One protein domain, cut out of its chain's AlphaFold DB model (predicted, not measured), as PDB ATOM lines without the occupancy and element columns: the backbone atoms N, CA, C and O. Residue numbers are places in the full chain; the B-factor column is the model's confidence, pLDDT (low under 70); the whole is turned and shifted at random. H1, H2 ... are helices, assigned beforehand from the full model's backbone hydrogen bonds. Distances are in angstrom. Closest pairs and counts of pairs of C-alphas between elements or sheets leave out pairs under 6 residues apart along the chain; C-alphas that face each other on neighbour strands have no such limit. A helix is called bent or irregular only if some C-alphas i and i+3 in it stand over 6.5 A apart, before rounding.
ATOM      1  N   ALA A 225      -9.225 -44.611 -48.531       97.94
ATOM      2  CA  ALA A 225      -9.864 -43.967 -47.389       97.94
ATOM      3  C   ALA A 225     -10.675 -42.721 -47.787       97.94
ATOM      4  O   ALA A 225     -11.775 -42.520 -47.268       97.94
ATOM      5  N   GLU A 226     -10.181 -41.918 -48.736       97.75
ATOM      6  CA  GLU A 226     -10.904 -40.754 -49.266       97.75
ATOM      7  C   GLU A 226     -12.152 -41.148 -50.079       97.75
ATOM      8  O   GLU A 226     -13.196 -40.492 -50.004       97.75
ATOM      9  N   LEU A 227     -12.058 -42.219 -50.872       98.00
ATOM     10  CA  LEU A 227     -13.135 -42.668 -51.758       98.00
ATOM     11  C   LEU A 227     -14.216 -43.482 -51.034       98.00
ATOM     12  O   LEU A 227     -15.369 -43.481 -51.468       98.00
ATOM     13  N   TRP A 228     -13.888 -44.131 -49.916       96.56
ATOM     14  CA  TRP A 228     -14.809 -45.009 -49.190       96.56
ATOM     15  C   TRP A 228     -16.144 -44.350 -48.785       96.56
ATOM     16  O   TRP A 228     -17.198 -44.941 -49.042       96.56
ATOM     17  N   PRO A 229     -16.184 -43.123 -48.225       94.00
ATOM     18  CA  PRO A 229     -17.450 -42.454 -47.926       94.00
ATOM     19  C   PRO A 229     -18.317 -42.217 -49.170       94.00
ATOM     20  O   PRO A 229     -19.538 -42.356 -49.089       94.00
ATOM     21  N   LYS A 230     -17.694 -41.899 -50.318       95.44
ATOM     22  CA  LYS A 230     -18.392 -41.698 -51.600       95.44
ATOM     23  C   LYS A 230     -18.988 -43.018 -52.089       95.44
ATOM     24  O   LYS A 230     -20.168 -43.061 -52.417       95.44
ATOM     25  N   TYR A 231     -18.207 -44.101 -52.050       95.19
ATOM     26  CA  TYR A 231     -18.677 -45.445 -52.403       95.19
ATOM     27  C   TYR A 231     -19.888 -45.864 -51.561       95.19
ATOM     28  O   TYR A 231     -20.893 -46.312 -52.115       95.19
ATOM     29  N   LYS A 232     -19.839 -45.668 -50.236       91.88
ATOM     30  CA  LYS A 232     -20.959 -45.997 -49.338       91.88
ATOM     31  C   LYS A 232     -22.217 -45.183 -49.643       91.88
ATOM     32  O   LYS A 232     -23.306 -45.746 -49.705       91.88
ATOM     33  N   GLU A 233     -22.085 -43.866 -49.805       92.19
ATOM     34  CA  GLU A 233     -23.224 -42.990 -50.111       92.19
ATOM     35  C   GLU A 233     -23.874 -43.366 -51.445       92.19
ATOM     36  O   GLU A 233     -25.087 -43.546 -51.506       92.19
ATOM     37  N   GLU A 234     -23.075 -43.561 -52.493       93.44
ATOM     38  CA  GLU A 234     -23.600 -43.899 -53.816       93.44
ATOM     39  C   GLU A 234     -24.166 -45.325 -53.861       93.44
ATOM     40  O   GLU A 234     -25.175 -45.557 -54.517       93.44
ATOM     41  N   THR A 235     -23.611 -46.272 -53.097       91.19
ATOM     42  CA  THR A 235     -24.208 -47.612 -52.930       91.19
ATOM     43  C   THR A 235     -25.579 -47.539 -52.256       91.19
ATOM     44  O   THR A 235     -26.513 -48.220 -52.684       91.19
ATOM     45  N   ARG A 236     -25.742 -46.679 -51.238       89.88
ATOM     46  CA  ARG A 236     -27.054 -46.412 -50.629       89.88
ATOM     47  C   ARG A 236     -28.025 -45.795 -51.631       89.88
ATOM     48  O   ARG A 236     -29.167 -46.238 -51.696       89.88
ATOM     49  N   GLU A 237     -27.571 -44.822 -52.419       91.19
ATOM     50  CA  GLU A 237     -28.394 -44.171 -53.443       91.19
ATOM     51  C   GLU A 237     -28.876 -45.171 -54.500       91.19
ATOM     52  O   GLU A 237     -30.054 -45.170 -54.858       91.19
ATOM     53  N   VAL A 238     -27.989 -46.057 -54.961       89.75
ATOM     54  CA  VAL A 238     -28.342 -47.147 -55.876       89.75
ATOM     55  C   VAL A 238     -29.401 -48.044 -55.243       89.75
ATOM     56  O   VAL A 238     -30.488 -48.172 -55.803       89.75
ATOM     57  N   ARG A 239     -29.164 -48.563 -54.032       88.00
ATOM     58  CA  ARG A 239     -30.127 -49.422 -53.322       88.00
ATOM     59  C   ARG A 239     -31.486 -48.744 -53.112       88.00
ATOM     60  O   ARG A 239     -32.529 -49.386 -53.241       88.00
ATOM     61  N   ALA A 240     -31.493 -47.454 -52.779       90.06
ATOM     62  CA  ALA A 240     -32.713 -46.670 -52.609       90.06
ATOM     63  C   ALA A 240     -33.508 -46.581 -53.916       90.06
ATOM     64  O   ALA A 240     -34.705 -46.870 -53.934       90.06
ATOM     65  N   LYS A 241     -32.841 -46.238 -55.024       89.00
ATOM     66  CA  LYS A 241     -33.466 -46.169 -56.353       89.00
ATOM     67  C   LYS A 241     -33.977 -47.525 -56.819       89.00
ATOM     68  O   LYS A 241     -35.058 -47.581 -57.396       89.00
ATOM     69  N   GLU A 242     -33.229 -48.593 -56.552       85.44
ATOM     70  CA  GLU A 242     -33.613 -49.970 -56.863       85.44
ATOM     71  C   GLU A 242     -34.892 -50.375 -56.146       85.44
ATOM     72  O   GLU A 242     -35.852 -50.803 -56.780       85.44
ATOM     73  N   THR A 243     -34.929 -50.154 -54.833       86.81
ATOM     74  CA  THR A 243     -36.112 -50.407 -54.003       86.81
ATOM     75  C   THR A 243     -37.317 -49.613 -54.524       86.81
ATOM     76  O   THR A 243     -38.435 -50.118 -54.593       86.81
ATOM     77  N   ALA A 244     -37.088 -48.380 -54.979       89.50
ATOM     78  CA  ALA A 244     -38.131 -47.516 -55.517       89.50
ATOM     79  C   ALA A 244     -38.644 -47.933 -56.914       89.50
ATOM     80  O   ALA A 244     -39.710 -47.473 -57.320       89.50
ATOM     81  N   LEU A 245     -37.942 -48.804 -57.662       86.38
ATOM     82  CA  LEU A 245     -38.446 -49.339 -58.942       86.38
ATOM     83  C   LEU A 245     -39.717 -50.176 -58.751       86.38
ATOM     84  O   LEU A 245     -40.530 -50.274 -59.667       86.38
ATOM     85  N   GLU A 246     -39.939 -50.739 -57.563       86.25
ATOM     86  CA  GLU A 246     -41.172 -51.465 -57.260       86.25
ATOM     87  C   GLU A 246     -42.421 -50.568 -57.335       86.25
ATOM     88  O   GLU A 246     -43.508 -51.058 -57.656       86.25
ATOM     89  N   MET A 247     -42.280 -49.252 -57.135       88.62
ATOM     90  CA  MET A 247     -43.386 -48.299 -57.295       88.62
ATOM     91  C   MET A 247     -43.836 -48.177 -58.756       88.62
ATOM     92  O   MET A 247     -45.021 -47.967 -59.012       88.62
ATOM     93  N   ASP A 248     -42.935 -48.404 -59.720       84.06
ATOM     94  CA  ASP A 248     -43.273 -48.402 -61.151       84.06
ATOM     95  C   ASP A 248     -44.219 -49.573 -61.503       84.06
ATOM     96  O   ASP A 248     -44.947 -49.522 -62.493       84.06
ATOM     97  N   SER A 249     -44.261 -50.612 -60.655       82.19
ATOM     98  CA  SER A 249     -45.212 -51.730 -60.748       82.19
ATOM     99  C   SER A 249     -46.539 -51.489 -60.008       82.19
ATOM    100  O   SER A 249     -47.384 -52.382 -59.943       82.19
ATOM    101  N   GLY A 250     -46.740 -50.284 -59.460       85.75
ATOM    102  CA  GLY A 250     -47.954 -49.881 -58.746       85.75
ATOM    103  C   GLY A 250     -47.986 -50.252 -57.261       85.75
ATOM    104  O   GLY A 250     -49.032 -50.093 -56.633       85.75
ATOM    105  N   LYS A 251     -46.876 -50.739 -56.685       90.19
ATOM    106  CA  LYS A 251     -46.781 -50.978 -55.237       90.19
ATOM    107  C   LYS A 251     -46.718 -49.656 -54.474       90.19
ATOM    108  O   LYS A 251     -46.025 -48.729 -54.888       90.19
ATOM    109  N   SER A 252     -47.412 -49.586 -53.339       91.19
ATOM    110  CA  SER A 252     -47.285 -48.446 -52.428       91.19
ATOM    111  C   SER A 252     -45.961 -48.504 -51.655       91.19
ATOM    112  O   SER A 252     -45.391 -49.581 -51.478       91.19
ATOM    113  N   ALA A 253     -45.493 -47.363 -51.137       91.12
ATOM    114  CA  ALA A 253     -44.324 -47.311 -50.253       91.12
ATOM    115  C   ALA A 253     -44.454 -48.292 -49.076       91.12
ATOM    116  O   ALA A 253     -43.529 -49.046 -48.774       91.12
ATOM    117  N   LYS A 254     -45.650 -48.355 -48.480       89.12
ATOM    118  CA  LYS A 254     -46.005 -49.315 -47.433       89.12
ATOM    119  C   LYS A 254     -45.755 -50.762 -47.860       89.12
ATOM    120  O   LYS A 254     -45.085 -51.479 -47.126       89.12
ATOM    121  N   ASP A 255     -46.242 -51.173 -49.033       88.56
ATOM    122  CA  ASP A 255     -46.080 -52.545 -49.548       88.56
ATOM    123  C   ASP A 255     -44.620 -52.896 -49.858       88.56
ATOM    124  O   ASP A 255     -44.229 -54.062 -49.799       88.56
ATOM    125  N   ILE A 256     -43.800 -51.904 -50.190       89.50
ATOM    126  CA  ILE A 256     -42.371 -52.102 -50.437       89.50
ATOM    127  C   ILE A 256     -41.637 -52.326 -49.109       89.50
ATOM    128  O   ILE A 256     -40.963 -53.340 -48.943       89.50
ATOM    129  N   ILE A 257     -41.830 -51.440 -48.128       86.50
ATOM    130  CA  ILE A 257     -41.209 -51.522 -46.789       86.50
ATOM    131  C   ILE A 257     -41.584 -52.838 -46.092       86.50
ATOM    132  O   ILE A 257     -40.749 -53.554 -45.544       86.50
ATOM    133  N   ALA A 258     -42.858 -53.182 -46.172       83.38
ATOM    134  CA  ALA A 258     -43.427 -54.470 -45.826       83.38
ATOM    135  C   ALA A 258     -42.651 -55.685 -46.355       83.38
ATOM    136  O   ALA A 258     -42.266 -56.574 -45.590       83.38
ATOM    137  N   ASN A 259     -42.416 -55.715 -47.672       83.06
ATOM    138  CA  ASN A 259     -41.675 -56.789 -48.325       83.06
ATOM    139  C   ASN A 259     -40.218 -56.815 -47.856       83.06
ATOM    140  O   ASN A 259     -39.682 -57.896 -47.614       83.06
ATOM    141  N   MET A 260     -39.599 -55.644 -47.665       78.88
ATOM    142  CA  MET A 260     -38.234 -55.544 -47.138       78.88
ATOM    143  C   MET A 260     -38.105 -56.201 -45.760       78.88
ATOM    144  O   MET A 260     -37.107 -56.868 -45.494       78.88
ATOM    145  N   PHE A 261     -39.120 -56.068 -44.900       71.56
ATOM    146  CA  PHE A 261     -39.136 -56.703 -43.580       71.56
ATOM    147  C   PHE A 261     -39.656 -58.144 -43.582       71.56
ATOM    148  O   PHE A 261     -39.653 -58.777 -42.530       71.56
ATOM    149  N   LYS A 262     -40.049 -58.695 -44.742       69.75
ATOM    150  CA  LYS A 262     -40.549 -60.074 -44.908       69.75
ATOM    151  C   LYS A 262     -41.675 -60.437 -43.925       69.75
ATOM    152  O   LYS A 262     -41.720 -61.561 -43.423       69.75
ATOM    153  N   MET A 263     -42.589 -59.509 -43.633       64.19
ATOM    154  CA  MET A 263     -43.641 -59.721 -42.631       64.19
ATOM    155  C   MET A 263     -45.028 -59.323 -43.141       64.19
ATOM    156  O   MET A 263     -45.162 -58.287 -43.788       64.19
ATOM    157  N   PRO A 264     -46.081 -60.104 -42.831       62.81
ATOM    158  CA  PRO A 264     -47.445 -59.607 -42.921       62.81
ATOM    159  C   PRO A 264     -47.687 -58.605 -41.784       62.81
ATOM    160  O   PRO A 264     -47.335 -58.873 -40.640       62.81
ATOM    161  N   PHE A 265     -48.298 -57.467 -42.092       69.38
ATOM    162  CA  PHE A 265     -48.711 -56.436 -41.133       69.38
ATOM    163  C   PHE A 265     -50.180 -56.117 -41.387       69.38
ATOM    164  O   PHE A 265     -50.681 -56.186 -42.513       69.38
ATOM    165  N   SER A 266     -50.869 -55.765 -40.315       69.06
ATOM    166  CA  SER A 266     -52.294 -55.456 -40.309       69.06
ATOM    167  C   SER A 266     -52.579 -53.951 -40.227       69.06
ATOM    168  O   SER A 266     -53.677 -53.521 -40.588       69.06
ATOM    169  N   SER A 267     -51.596 -53.131 -39.834       83.25
ATOM    170  CA  SER A 267     -51.708 -51.667 -39.734       83.25
ATOM    171  C   SER A 267     -50.365 -50.946 -39.937       83.25
ATOM    172  O   SER A 267     -49.305 -51.573 -39.957       83.25
ATOM    173  N   ASP A 268     -50.404 -49.618 -40.096       84.88
ATOM    174  CA  ASP A 268     -49.195 -48.776 -40.153       84.88
ATOM    175  C   ASP A 268     -48.464 -48.758 -38.805       84.88
ATOM    176  O   ASP A 268     -47.239 -48.774 -38.759       84.88
ATOM    177  N   GLU A 269     -49.212 -48.787 -37.700       87.88
ATOM    178  CA  GLU A 269     -48.672 -48.810 -36.334       87.88
ATOM    179  C   GLU A 269     -47.815 -50.059 -36.089       87.88
ATOM    180  O   GLU A 269     -46.739 -49.962 -35.504       87.88
ATOM    181  N   GLU A 270     -48.252 -51.222 -36.584       85.94
ATOM    182  CA  GLU A 270     -47.491 -52.473 -36.493       85.94
ATOM    183  C   GLU A 270     -46.183 -52.398 -37.297       85.94
ATOM    184  O   GLU A 270     -45.127 -52.805 -36.808       85.94
ATOM    185  N   LEU A 271     -46.233 -51.815 -38.501       85.44
ATOM    186  CA  LEU A 271     -45.058 -51.632 -39.352       85.44
ATOM    187  C   LEU A 271     -44.045 -50.667 -38.718       85.44
ATOM    188  O   LEU A 271     -42.845 -50.942 -38.731       85.44
ATOM    189  N   ILE A 272     -44.525 -49.571 -38.122       89.25
ATOM    190  CA  ILE A 272     -43.691 -48.589 -37.418       89.25
ATOM    191  C   ILE A 272     -43.013 -49.229 -36.209       89.25
ATOM    192  O   ILE A 272     -41.790 -49.157 -36.096       89.25
ATOM    193  N   LEU A 273     -43.779 -49.890 -35.331       87.94
ATOM    194  CA  LEU A 273     -43.226 -50.559 -34.151       87.94
ATOM    195  C   LEU A 273     -42.164 -51.582 -34.553       87.94
ATOM    196  O   LEU A 273     -41.092 -51.624 -33.952       87.94
ATOM    197  N   LYS A 274     -42.413 -52.358 -35.614       85.06
ATOM    198  CA  LYS A 274     -41.452 -53.363 -36.064       85.06
ATOM    199  C   LYS A 274     -40.187 -52.760 -36.660       85.06
ATOM    200  O   LYS A 274     -39.088 -53.234 -36.372       85.06
ATOM    201  N   ALA A 275     -40.327 -51.707 -37.460       84.50
ATOM    202  CA  ALA A 275     -39.186 -50.970 -37.983       84.50
ATOM    203  C   ALA A 275     -38.332 -50.390 -36.842       84.50
ATOM    204  O   ALA A 275     -37.109 -50.451 -36.916       84.50
ATOM    205  N   GLN A 276     -38.954 -49.919 -35.756       87.25
ATOM    206  CA  GLN A 276     -38.242 -49.462 -34.559       87.25
ATOM    207  C   GLN A 276     -37.596 -50.599 -33.755       87.25
ATOM    208  O   GLN A 276     -36.527 -50.397 -33.189       87.25
ATOM    209  N   GLU A 277     -38.195 -51.790 -33.700       86.75
ATOM    210  CA  GLU A 277     -37.554 -52.962 -33.086       86.75
ATOM    211  C   GLU A 277     -36.279 -53.369 -33.835       86.75
ATOM    212  O   GLU A 277     -35.270 -53.690 -33.209       86.75
ATOM    213  N   LEU A 278     -36.327 -53.365 -35.171       82.25
ATOM    214  CA  LEU A 278     -35.186 -53.723 -36.016       82.25
ATOM    215  C   LEU A 278     -34.125 -52.617 -36.049       82.25
ATOM    216  O   LEU A 278     -32.930 -52.907 -36.080       82.25
ATOM    217  N   TYR A 279     -34.560 -51.356 -36.028       84.94
ATOM    218  CA  TYR A 279     -33.703 -50.181 -36.151       84.94
ATOM    219  C   TYR A 279     -34.049 -49.145 -35.073       84.94
ATOM    220  O   TYR A 279     -34.603 -48.086 -35.382       84.94
ATOM    221  N   PRO A 280     -33.679 -49.396 -33.803       86.69
ATOM    222  CA  PRO A 280     -34.067 -48.545 -32.669       86.69
ATOM    223  C   PRO A 280     -33.513 -47.119 -32.754       86.69
ATOM    224  O   PRO A 280     -34.028 -46.208 -32.109       86.69
ATOM    225  N   ASN A 281     -32.477 -46.916 -33.570       88.25
ATOM    226  CA  ASN A 281     -31.844 -45.620 -33.782       88.25
ATOM    227  C   ASN A 281     -32.546 -44.765 -34.850       88.25
ATOM    228  O   ASN A 281     -32.209 -43.590 -34.985       88.25
ATOM    229  N   VAL A 282     -33.491 -45.325 -35.616       88.62
ATOM    230  CA  VAL A 282     -34.240 -44.590 -36.643       88.62
ATOM    231  C   VAL A 282     -35.446 -43.893 -35.992       88.62
ATOM    232  O   VAL A 282     -36.303 -44.563 -35.413       88.62
ATOM    233  N   PRO A 283     -35.542 -42.552 -36.075       92.31
ATOM    234  CA  PRO A 283     -36.677 -41.799 -35.551       92.31
ATOM    235  C   PRO A 283     -38.026 -42.231 -36.145       92.31
ATOM    236  O   PRO A 283     -38.137 -42.496 -37.344       92.31
ATOM    237  N   THR A 284     -39.066 -42.269 -35.306       93.31
ATOM    238  CA  THR A 284     -40.425 -42.688 -35.694       93.31
ATOM    239  C   THR A 284     -40.995 -41.844 -36.829       93.31
ATOM    240  O   THR A 284     -41.619 -42.381 -37.738       93.31
ATOM    241  N   ASP A 285     -40.775 -40.530 -36.790       94.44
ATOM    242  CA  ASP A 285     -41.229 -39.573 -37.798       94.44
ATOM    243  C   ASP A 285     -40.649 -39.881 -39.182       94.44
ATOM    244  O   ASP A 285     -41.378 -39.829 -40.164       94.44
ATOM    245  N   LEU A 286     -39.391 -40.324 -39.265       93.25
ATOM    246  CA  LEU A 286     -38.801 -40.738 -40.543       93.25
ATOM    247  C   LEU A 286     -39.421 -42.018 -41.100       93.25
ATOM    248  O   LEU A 286     -39.548 -42.160 -42.314       93.25
ATOM    249  N   ILE A 287     -39.797 -42.956 -40.229       91.06
ATOM    250  CA  ILE A 287     -40.485 -44.183 -40.643       91.06
ATOM    251  C   ILE A 287     -41.889 -43.832 -41.154       91.06
ATOM    252  O   ILE A 287     -42.310 -44.350 -42.186       91.06
ATOM    253  N   VAL A 288     -42.586 -42.914 -40.478       93.56
ATOM    254  CA  VAL A 288     -43.892 -42.394 -40.913       93.56
ATOM    255  C   VAL A 288     -43.781 -41.687 -42.268       93.56
ATOM    256  O   VAL A 288     -44.564 -41.998 -43.164       93.56
ATOM    257  N   ASP A 289     -42.792 -40.807 -42.453       94.69
ATOM    258  CA  ASP A 289     -42.533 -40.118 -43.728       94.69
ATOM    259  C   ASP A 289     -42.251 -41.120 -44.863       94.69
ATOM    260  O   ASP A 289     -42.774 -40.996 -45.975       94.69
ATOM    261  N   LEU A 290     -41.454 -42.155 -44.580       94.00
ATOM    262  CA  LEU A 290     -41.133 -43.205 -45.542       94.00
ATOM    263  C   LEU A 290     -42.383 -44.002 -45.954       94.00
ATOM    264  O   LEU A 290     -42.624 -44.178 -47.147       94.00
ATOM    265  N   ILE A 291     -43.213 -44.432 -44.997       91.88
ATOM    266  CA  ILE A 291     -44.483 -45.133 -45.273       91.88
ATOM    267  C   ILE A 291     -45.451 -44.235 -46.055       91.88
ATOM    268  O   ILE A 291     -46.136 -44.708 -46.961       91.88
ATOM    269  N   GLY A 292     -45.493 -42.944 -45.720       93.12
ATOM    270  CA  GLY A 292     -46.369 -41.945 -46.330       93.12
ATOM    271  C   GLY A 292     -45.898 -41.403 -47.681       93.12
ATOM    272  O   GLY A 292     -46.531 -40.488 -48.208       93.12
ATOM    273  N   SER A 293     -44.807 -41.925 -48.248       95.56
ATOM    274  CA  SER A 293     -44.268 -41.443 -49.523       95.56
ATOM    275  C   SER A 293     -45.237 -41.732 -50.675       95.56
ATOM    276  O   SER A 293     -45.635 -42.875 -50.910       95.56
ATOM    277  N   VAL A 294     -45.635 -40.673 -51.383       91.69
ATOM    278  CA  VAL A 294     -46.690 -40.713 -52.413       91.69
ATOM    279  C   VAL A 294     -46.148 -40.954 -53.818       91.69
ATOM    280  O   VAL A 294     -46.900 -41.332 -54.715       91.69
ATOM    281  N   ASP A 295     -44.849 -40.743 -54.009       92.12
ATOM    282  CA  ASP A 295     -44.164 -40.911 -55.282       92.12
ATOM    283  C   ASP A 295     -42.742 -41.457 -55.086       92.12
ATOM    284  O   ASP A 295     -42.226 -41.572 -53.973       92.12
ATOM    285  N   LYS A 296     -42.114 -41.827 -56.203       91.31
ATOM    286  CA  LYS A 296     -40.771 -42.409 -56.240       91.31
ATOM    287  C   LYS A 296     -39.699 -41.461 -55.705       91.31
ATOM    288  O   LYS A 296     -38.742 -41.915 -55.088       91.31
ATOM    289  N   GLU A 297     -39.835 -40.163 -55.961       93.38
ATOM    290  CA  GLU A 297     -38.834 -39.164 -55.578       93.38
ATOM    291  C   GLU A 297     -38.822 -38.964 -54.060       93.38
ATOM    292  O   GLU A 297     -37.774 -39.128 -53.431       93.38
ATOM    293  N   SER A 298     -39.997 -38.744 -53.462       94.81
ATOM    294  CA  SER A 298     -40.170 -38.664 -52.008       94.81
ATOM    295  C   SER A 298     -39.778 -39.960 -51.302       94.81
ATOM    296  O   SER A 298     -39.122 -39.913 -50.260       94.81
ATOM    297  N   PHE A 299     -40.093 -41.124 -51.884       95.19
ATOM    298  CA  PHE A 299     -39.677 -42.411 -51.327       95.19
ATOM    299  C   PHE A 299     -38.151 -42.558 -51.295       95.19
ATOM    300  O   PHE A 299     -37.596 -42.932 -50.262       95.19
ATOM    301  N   VAL A 300     -37.461 -42.231 -52.396       94.25
ATOM    302  CA  VAL A 300     -35.990 -42.266 -52.466       94.25
ATOM    303  C   VAL A 300     -35.372 -41.299 -51.456       94.25
ATOM    304  O   VAL A 300     -34.430 -41.672 -50.758       94.25
ATOM    305  N   GLU A 301     -35.900 -40.082 -51.326       95.00
ATOM    306  CA  GLU A 301     -35.409 -39.116 -50.339       95.00
ATOM    307  C   GLU A 301     -35.554 -39.648 -48.903       95.00
ATOM    308  O   GLU A 301     -34.593 -39.645 -48.123       95.00
ATOM    309  N   ASN A 302     -36.733 -40.166 -48.555       94.94
ATOM    310  CA  ASN A 302     -37.016 -40.654 -47.210       94.94
ATOM    311  C   ASN A 302     -36.236 -41.928 -46.868       94.94
ATOM    312  O   ASN A 302     -35.654 -42.015 -45.782       94.94
ATOM    313  N   ILE A 303     -36.137 -42.892 -47.789       92.94
ATOM    314  CA  ILE A 303     -35.385 -44.127 -47.533       92.94
ATOM    315  C   ILE A 303     -33.884 -43.844 -47.416       92.94
ATOM    316  O   ILE A 303     -33.209 -44.455 -46.591       92.94
ATOM    317  N   MET A 304     -33.364 -42.855 -48.152       93.38
ATOM    318  CA  MET A 304     -31.977 -42.411 -48.008       93.38
ATOM    319  C   MET A 304     -31.697 -41.827 -46.622       93.38
ATOM    320  O   MET A 304     -30.650 -42.116 -46.036       93.38
ATOM    321  N   ARG A 305     -32.632 -41.046 -46.058       91.94
ATOM    322  CA  ARG A 305     -32.526 -40.534 -44.678       91.94
ATOM    323  C   ARG A 305     -32.496 -41.682 -43.666       91.94
ATOM    324  O   ARG A 305     -31.674 -41.647 -42.750       91.94
ATOM    325  N   VAL A 306     -33.327 -42.706 -43.862       90.12
ATOM    326  CA  VAL A 306     -33.348 -43.919 -43.027       90.12
ATOM    327  C   VAL A 306     -32.033 -44.695 -43.141       90.12
ATOM    328  O   VAL A 306     -31.376 -44.919 -42.124       90.12
ATOM    329  N   PHE A 307     -31.580 -45.020 -44.357       89.19
ATOM    330  CA  PHE A 307     -30.311 -45.721 -44.582       89.19
ATOM    331  C   PHE A 307     -29.118 -44.971 -43.995       89.19
ATOM    332  O   PHE A 307     -28.245 -45.583 -43.394       89.19
ATOM    333  N   LYS A 308     -29.090 -43.639 -44.094       87.19
ATOM    334  CA  LYS A 308     -28.015 -42.829 -43.509       87.19
ATOM    335  C   LYS A 308     -27.942 -42.938 -41.985       87.19
ATOM    336  O   LYS A 308     -26.860 -42.784 -41.427       87.19
ATOM    337  N   ILE A 309     -29.069 -43.161 -41.310       86.75
ATOM    338  CA  ILE A 309     -29.110 -43.351 -39.855       86.75
ATOM    339  C   ILE A 309     -28.733 -44.781 -39.492       86.75
ATOM    340  O   ILE A 309     -27.931 -44.967 -38.579       86.75
ATOM    341  N   MET A 310     -29.249 -45.764 -40.234       81.06
ATOM    342  CA  MET A 310     -28.856 -47.168 -40.091       81.06
ATOM    343  C   MET A 310     -27.339 -47.346 -40.254       81.06
ATOM    344  O   MET A 310     -26.716 -48.053 -39.470       81.06
ATOM    345  N   ASP A 311     -26.741 -46.615 -41.197       72.75
ATOM    346  CA  ASP A 311     -25.309 -46.639 -41.497       72.75
ATOM    347  C   ASP A 311     -24.510 -45.554 -40.753       72.75
ATOM    348  O   ASP A 311     -23.329 -45.353 -41.041       72.75
ATOM    349  N   LYS A 312     -25.094 -44.797 -39.814       57.81
ATOM    350  CA  LYS A 312     -24.355 -43.726 -39.113       57.81
ATOM    351  C   LYS A 312     -23.233 -44.274 -38.217       57.81
ATOM    352  O   LYS A 312     -22.307 -43.537 -37.896       57.81
ATOM    353  N   GLU A 313     -23.292 -45.563 -37.884       58.44
ATOM    354  CA  GLU A 313     -22.216 -46.332 -37.241       58.44
ATOM    355  C   GLU A 313     -21.332 -47.088 -38.253       58.44
ATOM    356  O   GLU A 313     -20.585 -47.985 -37.877       58.44
ATOM    357  N   SER A 314     -21.416 -46.767 -39.549       71.88
ATOM    358  CA  SER A 314     -20.669 -47.495 -40.576       71.88
ATOM    359  C   SER A 314     -19.170 -47.258 -40.458       71.88
ATOM    360  O   SER A 314     -18.698 -46.119 -40.472       71.88
ATOM    361  N   ASP A 315     -18.440 -48.368 -40.459       88.06
ATOM    362  CA  ASP A 315     -16.986 -48.420 -40.395       88.06
ATOM    363  C   ASP A 315     -16.315 -47.406 -41.336       88.06
ATOM    364  O   ASP A 315     -16.706 -47.209 -42.502       88.06
ATOM    365  N   SER A 316     -15.256 -46.781 -40.837       93.94
ATOM    366  CA  SER A 316     -14.225 -46.146 -41.653       93.94
ATOM    367  C   SER A 316     -13.591 -47.160 -42.615       93.94
ATOM    368  O   SER A 316     -13.771 -48.371 -42.487       93.94
ATOM    369  N   TYR A 317     -12.826 -46.672 -43.597       95.62
ATOM    370  CA  TYR A 317     -12.106 -47.573 -44.502       95.62
ATOM    371  C   TYR A 317     -11.155 -48.498 -43.729       95.62
ATOM    372  O   TYR A 317     -11.129 -49.688 -44.007       95.62
ATOM    373  N   SER A 318     -10.445 -47.970 -42.726       95.50
ATOM    374  CA  SER A 318      -9.508 -48.741 -41.897       95.50
ATOM    375  C   SER A 318     -10.203 -49.859 -41.115       95.50
ATOM    376  O   SER A 318      -9.738 -50.995 -41.108       95.50
ATOM    377  N   GLU A 319     -11.359 -49.574 -40.509       95.62
ATOM    378  CA  GLU A 319     -12.146 -50.575 -39.776       95.62
ATOM    379  C   GLU A 319     -12.711 -51.651 -40.713       95.62
ATOM    380  O   GLU A 319     -12.629 -52.839 -40.408       95.62
ATOM    381  N   MET A 320     -13.243 -51.255 -41.876       95.25
ATOM    382  CA  MET A 320     -13.745 -52.194 -42.884       95.25
ATOM    383  C   MET A 320     -12.618 -53.064 -43.455       95.25
ATOM    384  O   MET A 320     -12.770 -54.281 -43.547       95.25
ATOM    385  N   HIS A 321     -11.478 -52.456 -43.798       96.25
ATOM    386  CA  HIS A 321     -10.304 -53.164 -44.306       96.25
ATOM    387  C   HIS A 321      -9.763 -54.146 -43.262       96.25
ATOM    388  O   HIS A 321      -9.551 -55.302 -43.605       96.25
ATOM    389  N   SER A 322      -9.683 -53.748 -41.989       95.62
ATOM    390  CA  SER A 322      -9.277 -54.639 -40.890       95.62
ATOM    391  C   SER A 322     -10.215 -55.844 -40.742       95.62
ATOM    392  O   SER A 322      -9.754 -56.975 -40.612       95.62
ATOM    393  N   LYS A 323     -11.538 -55.650 -40.842       95.56
ATOM    394  CA  LYS A 323     -12.501 -56.769 -40.840       95.56
ATOM    395  C   LYS A 323     -12.331 -57.681 -42.054       95.56
ATOM    396  O   LYS A 323     -12.466 -58.898 -41.933       95.56
ATOM    397  N   ALA A 324     -12.085 -57.113 -43.234       95.81
ATOM    398  CA  ALA A 324     -11.821 -57.896 -44.439       95.81
ATOM    399  C   ALA A 324     -10.534 -58.723 -44.291       95.81
ATOM    400  O   ALA A 324     -10.530 -59.897 -44.659       95.81
ATOM    401  N   GLU A 325      -9.488 -58.120 -43.727       95.69
ATOM    402  CA  GLU A 325      -8.182 -58.717 -43.444       95.69
ATOM    403  C   GLU A 325      -8.309 -59.925 -42.512       95.69
ATOM    404  O   GLU A 325      -7.881 -61.023 -42.858       95.69
ATOM    405  N   GLU A 326      -8.970 -59.746 -41.365       94.25
ATOM    406  CA  GLU A 326      -9.199 -60.807 -40.381       94.25
ATOM    407  C   GLU A 326      -9.935 -61.999 -41.003       94.25
ATOM    408  O   GLU A 326      -9.501 -63.142 -40.866       94.25
ATOM    409  N   ASN A 327     -11.021 -61.735 -41.739       93.56
ATOM    410  CA  ASN A 327     -11.783 -62.792 -42.401       93.56
ATOM    411  C   ASN A 327     -10.959 -63.493 -43.487       93.56
ATOM    412  O   ASN A 327     -10.986 -64.718 -43.572       93.56
ATOM    413  N   TYR A 328     -10.219 -62.744 -44.308       93.62
ATOM    414  CA  TYR A 328      -9.366 -63.328 -45.338       93.62
ATOM    415  C   TYR A 328      -8.284 -64.227 -44.737       93.62
ATOM    416  O   TYR A 328      -8.116 -65.349 -45.207       93.62
ATOM    417  N   SER A 329      -7.630 -63.768 -43.668       90.38
ATOM    418  CA  SER A 329      -6.597 -64.516 -42.951       90.38
ATOM    419  C   SER A 329      -7.123 -65.841 -42.391       90.38
ATOM    420  O   SER A 329      -6.450 -66.867 -42.467       90.38
ATOM    421  N   VAL A 330      -8.353 -65.857 -41.865       89.69
ATOM    422  CA  VAL A 330      -8.999 -67.095 -41.399       89.69
ATOM    423  C   VAL A 330      -9.226 -68.062 -42.561       89.69
ATOM    424  O   VAL A 330      -8.810 -69.215 -42.484       89.69
ATOM    425  N   ILE A 331      -9.822 -67.593 -43.660       88.50
ATOM    426  CA  ILE A 331     -10.145 -68.445 -44.819       88.50
ATOM    427  C   ILE A 331      -8.868 -68.995 -45.469       88.50
ATOM    428  O   ILE A 331      -8.818 -70.156 -45.865       88.50
ATOM    429  N   SER A 332      -7.817 -68.179 -45.579       82.94
ATOM    430  CA  SER A 332      -6.548 -68.600 -46.176       82.94
ATOM    431  C   SER A 332      -5.809 -69.636 -45.328       82.94
ATOM    432  O   SER A 332      -5.073 -70.454 -45.878       82.94
ATOM    433  N   LEU A 333      -6.010 -69.640 -44.007       82.12
ATOM    434  CA  LEU A 333      -5.469 -70.661 -43.107       82.12
ATOM    435  C   LEU A 333      -6.258 -71.975 -43.138       82.12
ATOM    436  O   LEU A 333      -5.679 -73.017 -42.851       82.12
ATOM    437  N   GLU A 334      -7.554 -71.944 -43.452       78.31
ATOM    438  CA  GLU A 334      -8.398 -73.147 -43.533       78.31
ATOM    439  C   GLU A 334      -8.198 -73.938 -44.838       78.31
ATOM    440  O   GLU A 334      -8.405 -75.152 -44.861       78.31
ATOM    441  N   GLU A 335      -7.781 -73.264 -45.913       67.75
ATOM    442  CA  GLU A 335      -7.599 -73.841 -47.256       67.75
ATOM    443  C   GLU A 335      -6.149 -74.301 -47.555       67.75
ATOM    444  O   GLU A 335      -5.897 -74.892 -48.610       67.75
ATOM    445  N   ASN A 336      -5.199 -74.044 -46.643       57.31
ATOM    446  CA  ASN A 336      -3.788 -74.470 -46.707       57.31
ATOM    447  C   ASN A 336      -3.487 -75.592 -45.706       57.31
ATOM    448  O   ASN A 336      -2.671 -76.483 -46.051       57.31
TER     449      ASN A 336
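Overview. This is residues 225 to 336 of the 336 residues of an uncharacterized protein of Candidatus Dojkabacteria bacterium (UniProt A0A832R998). One long helix, H1, ends in a small head of four shorter helices, H2 to H5, packed across one another, and a separate arm, H6, starts near the first residues of H1 and makes a corner with it. In the head, H5 crosses the later part of H1 and folds back on H4, while H2 and H3 each pack across H4; residues 324 to 336, of which 324 to 334 belong to H6, stick out free. The printed part has 112 residues with six named helices, H1 to H6 in chain order, and no named strand; the class is all helix. The whole is loose, with a radius of gyration of the C-alphas of 17.2 A, and elongated, spanning 52 by 28 by 27 A.

Along the chain. H1, residues 225 to 249, is 38.6 A long and begins at C-alpha 225 at (-9.864, -43.967, -47.389). It is only just irregular: C-alphas 226 and 229 are 6.9 A apart. H2 is residues 253 to 260, 10.7 A; H3 is residues 268 to 278, 15.4 A; H4 is residues 284 to 291, 10.7 A. H5, residues 296 to 310, is 20.6 A long and begins at (-40.771, -42.409, -56.240). H6, residues 317 to 334, is 25.9 A long and ends at (-8.398, -73.147, -43.533).

Arrangement. With residues 236 to 247 alone, H1 touches H5 at a steep tilt of 42 degrees, opposite ways; the closest C-alphas are those of Ala 240 and Val 300, 5.5 A. With residues 243 to 247 alone, H1 touches H2 at a steep tilt of 65 degrees, closest at Glu 246 and Ile 256, C-alphas 7.0 A apart. H4 and H5 form a helical hairpin at 36 degrees, only just steep, with the C-alphas of Leu 290 and Asn 302 closest at 5.1 A. H4 touches H2, about perpendicular at 80 degrees, with the C-alphas of Lys 254 and Ile 291 closest at 4.9 A. H4 also touches H3 at a steep tilt of 62 degrees, with the C-alphas of Ile 272 and Ile 287 closest at 6.3 A. H3 is apart from H1 and H5. H1 and H6 only just touch, only at their ends, with 3 pairs of C-alphas within 8 A; the closest are Ala 225 and Tyr 317, 5.1 A, and the lines are about perpendicular at 86 degrees. Every O i to N i+4 pair is within hydrogen-bond range in H2, H3, H4, H5 and H6; in H1 15 of 21 are.

Size, cuts and confidence. The C-alphas farthest apart are those of Val 294 and Asn 336, 54.9 A. Without residues 324 to 336 the body spans 43 by 28 by 22 A. The printed part has no cut and no long link, and it ends at residue 336, the chain's last. Mean pLDDT of the printed part is 87.7; residues 262 to 266, 312 to 313 and 335 to 336 are under 70.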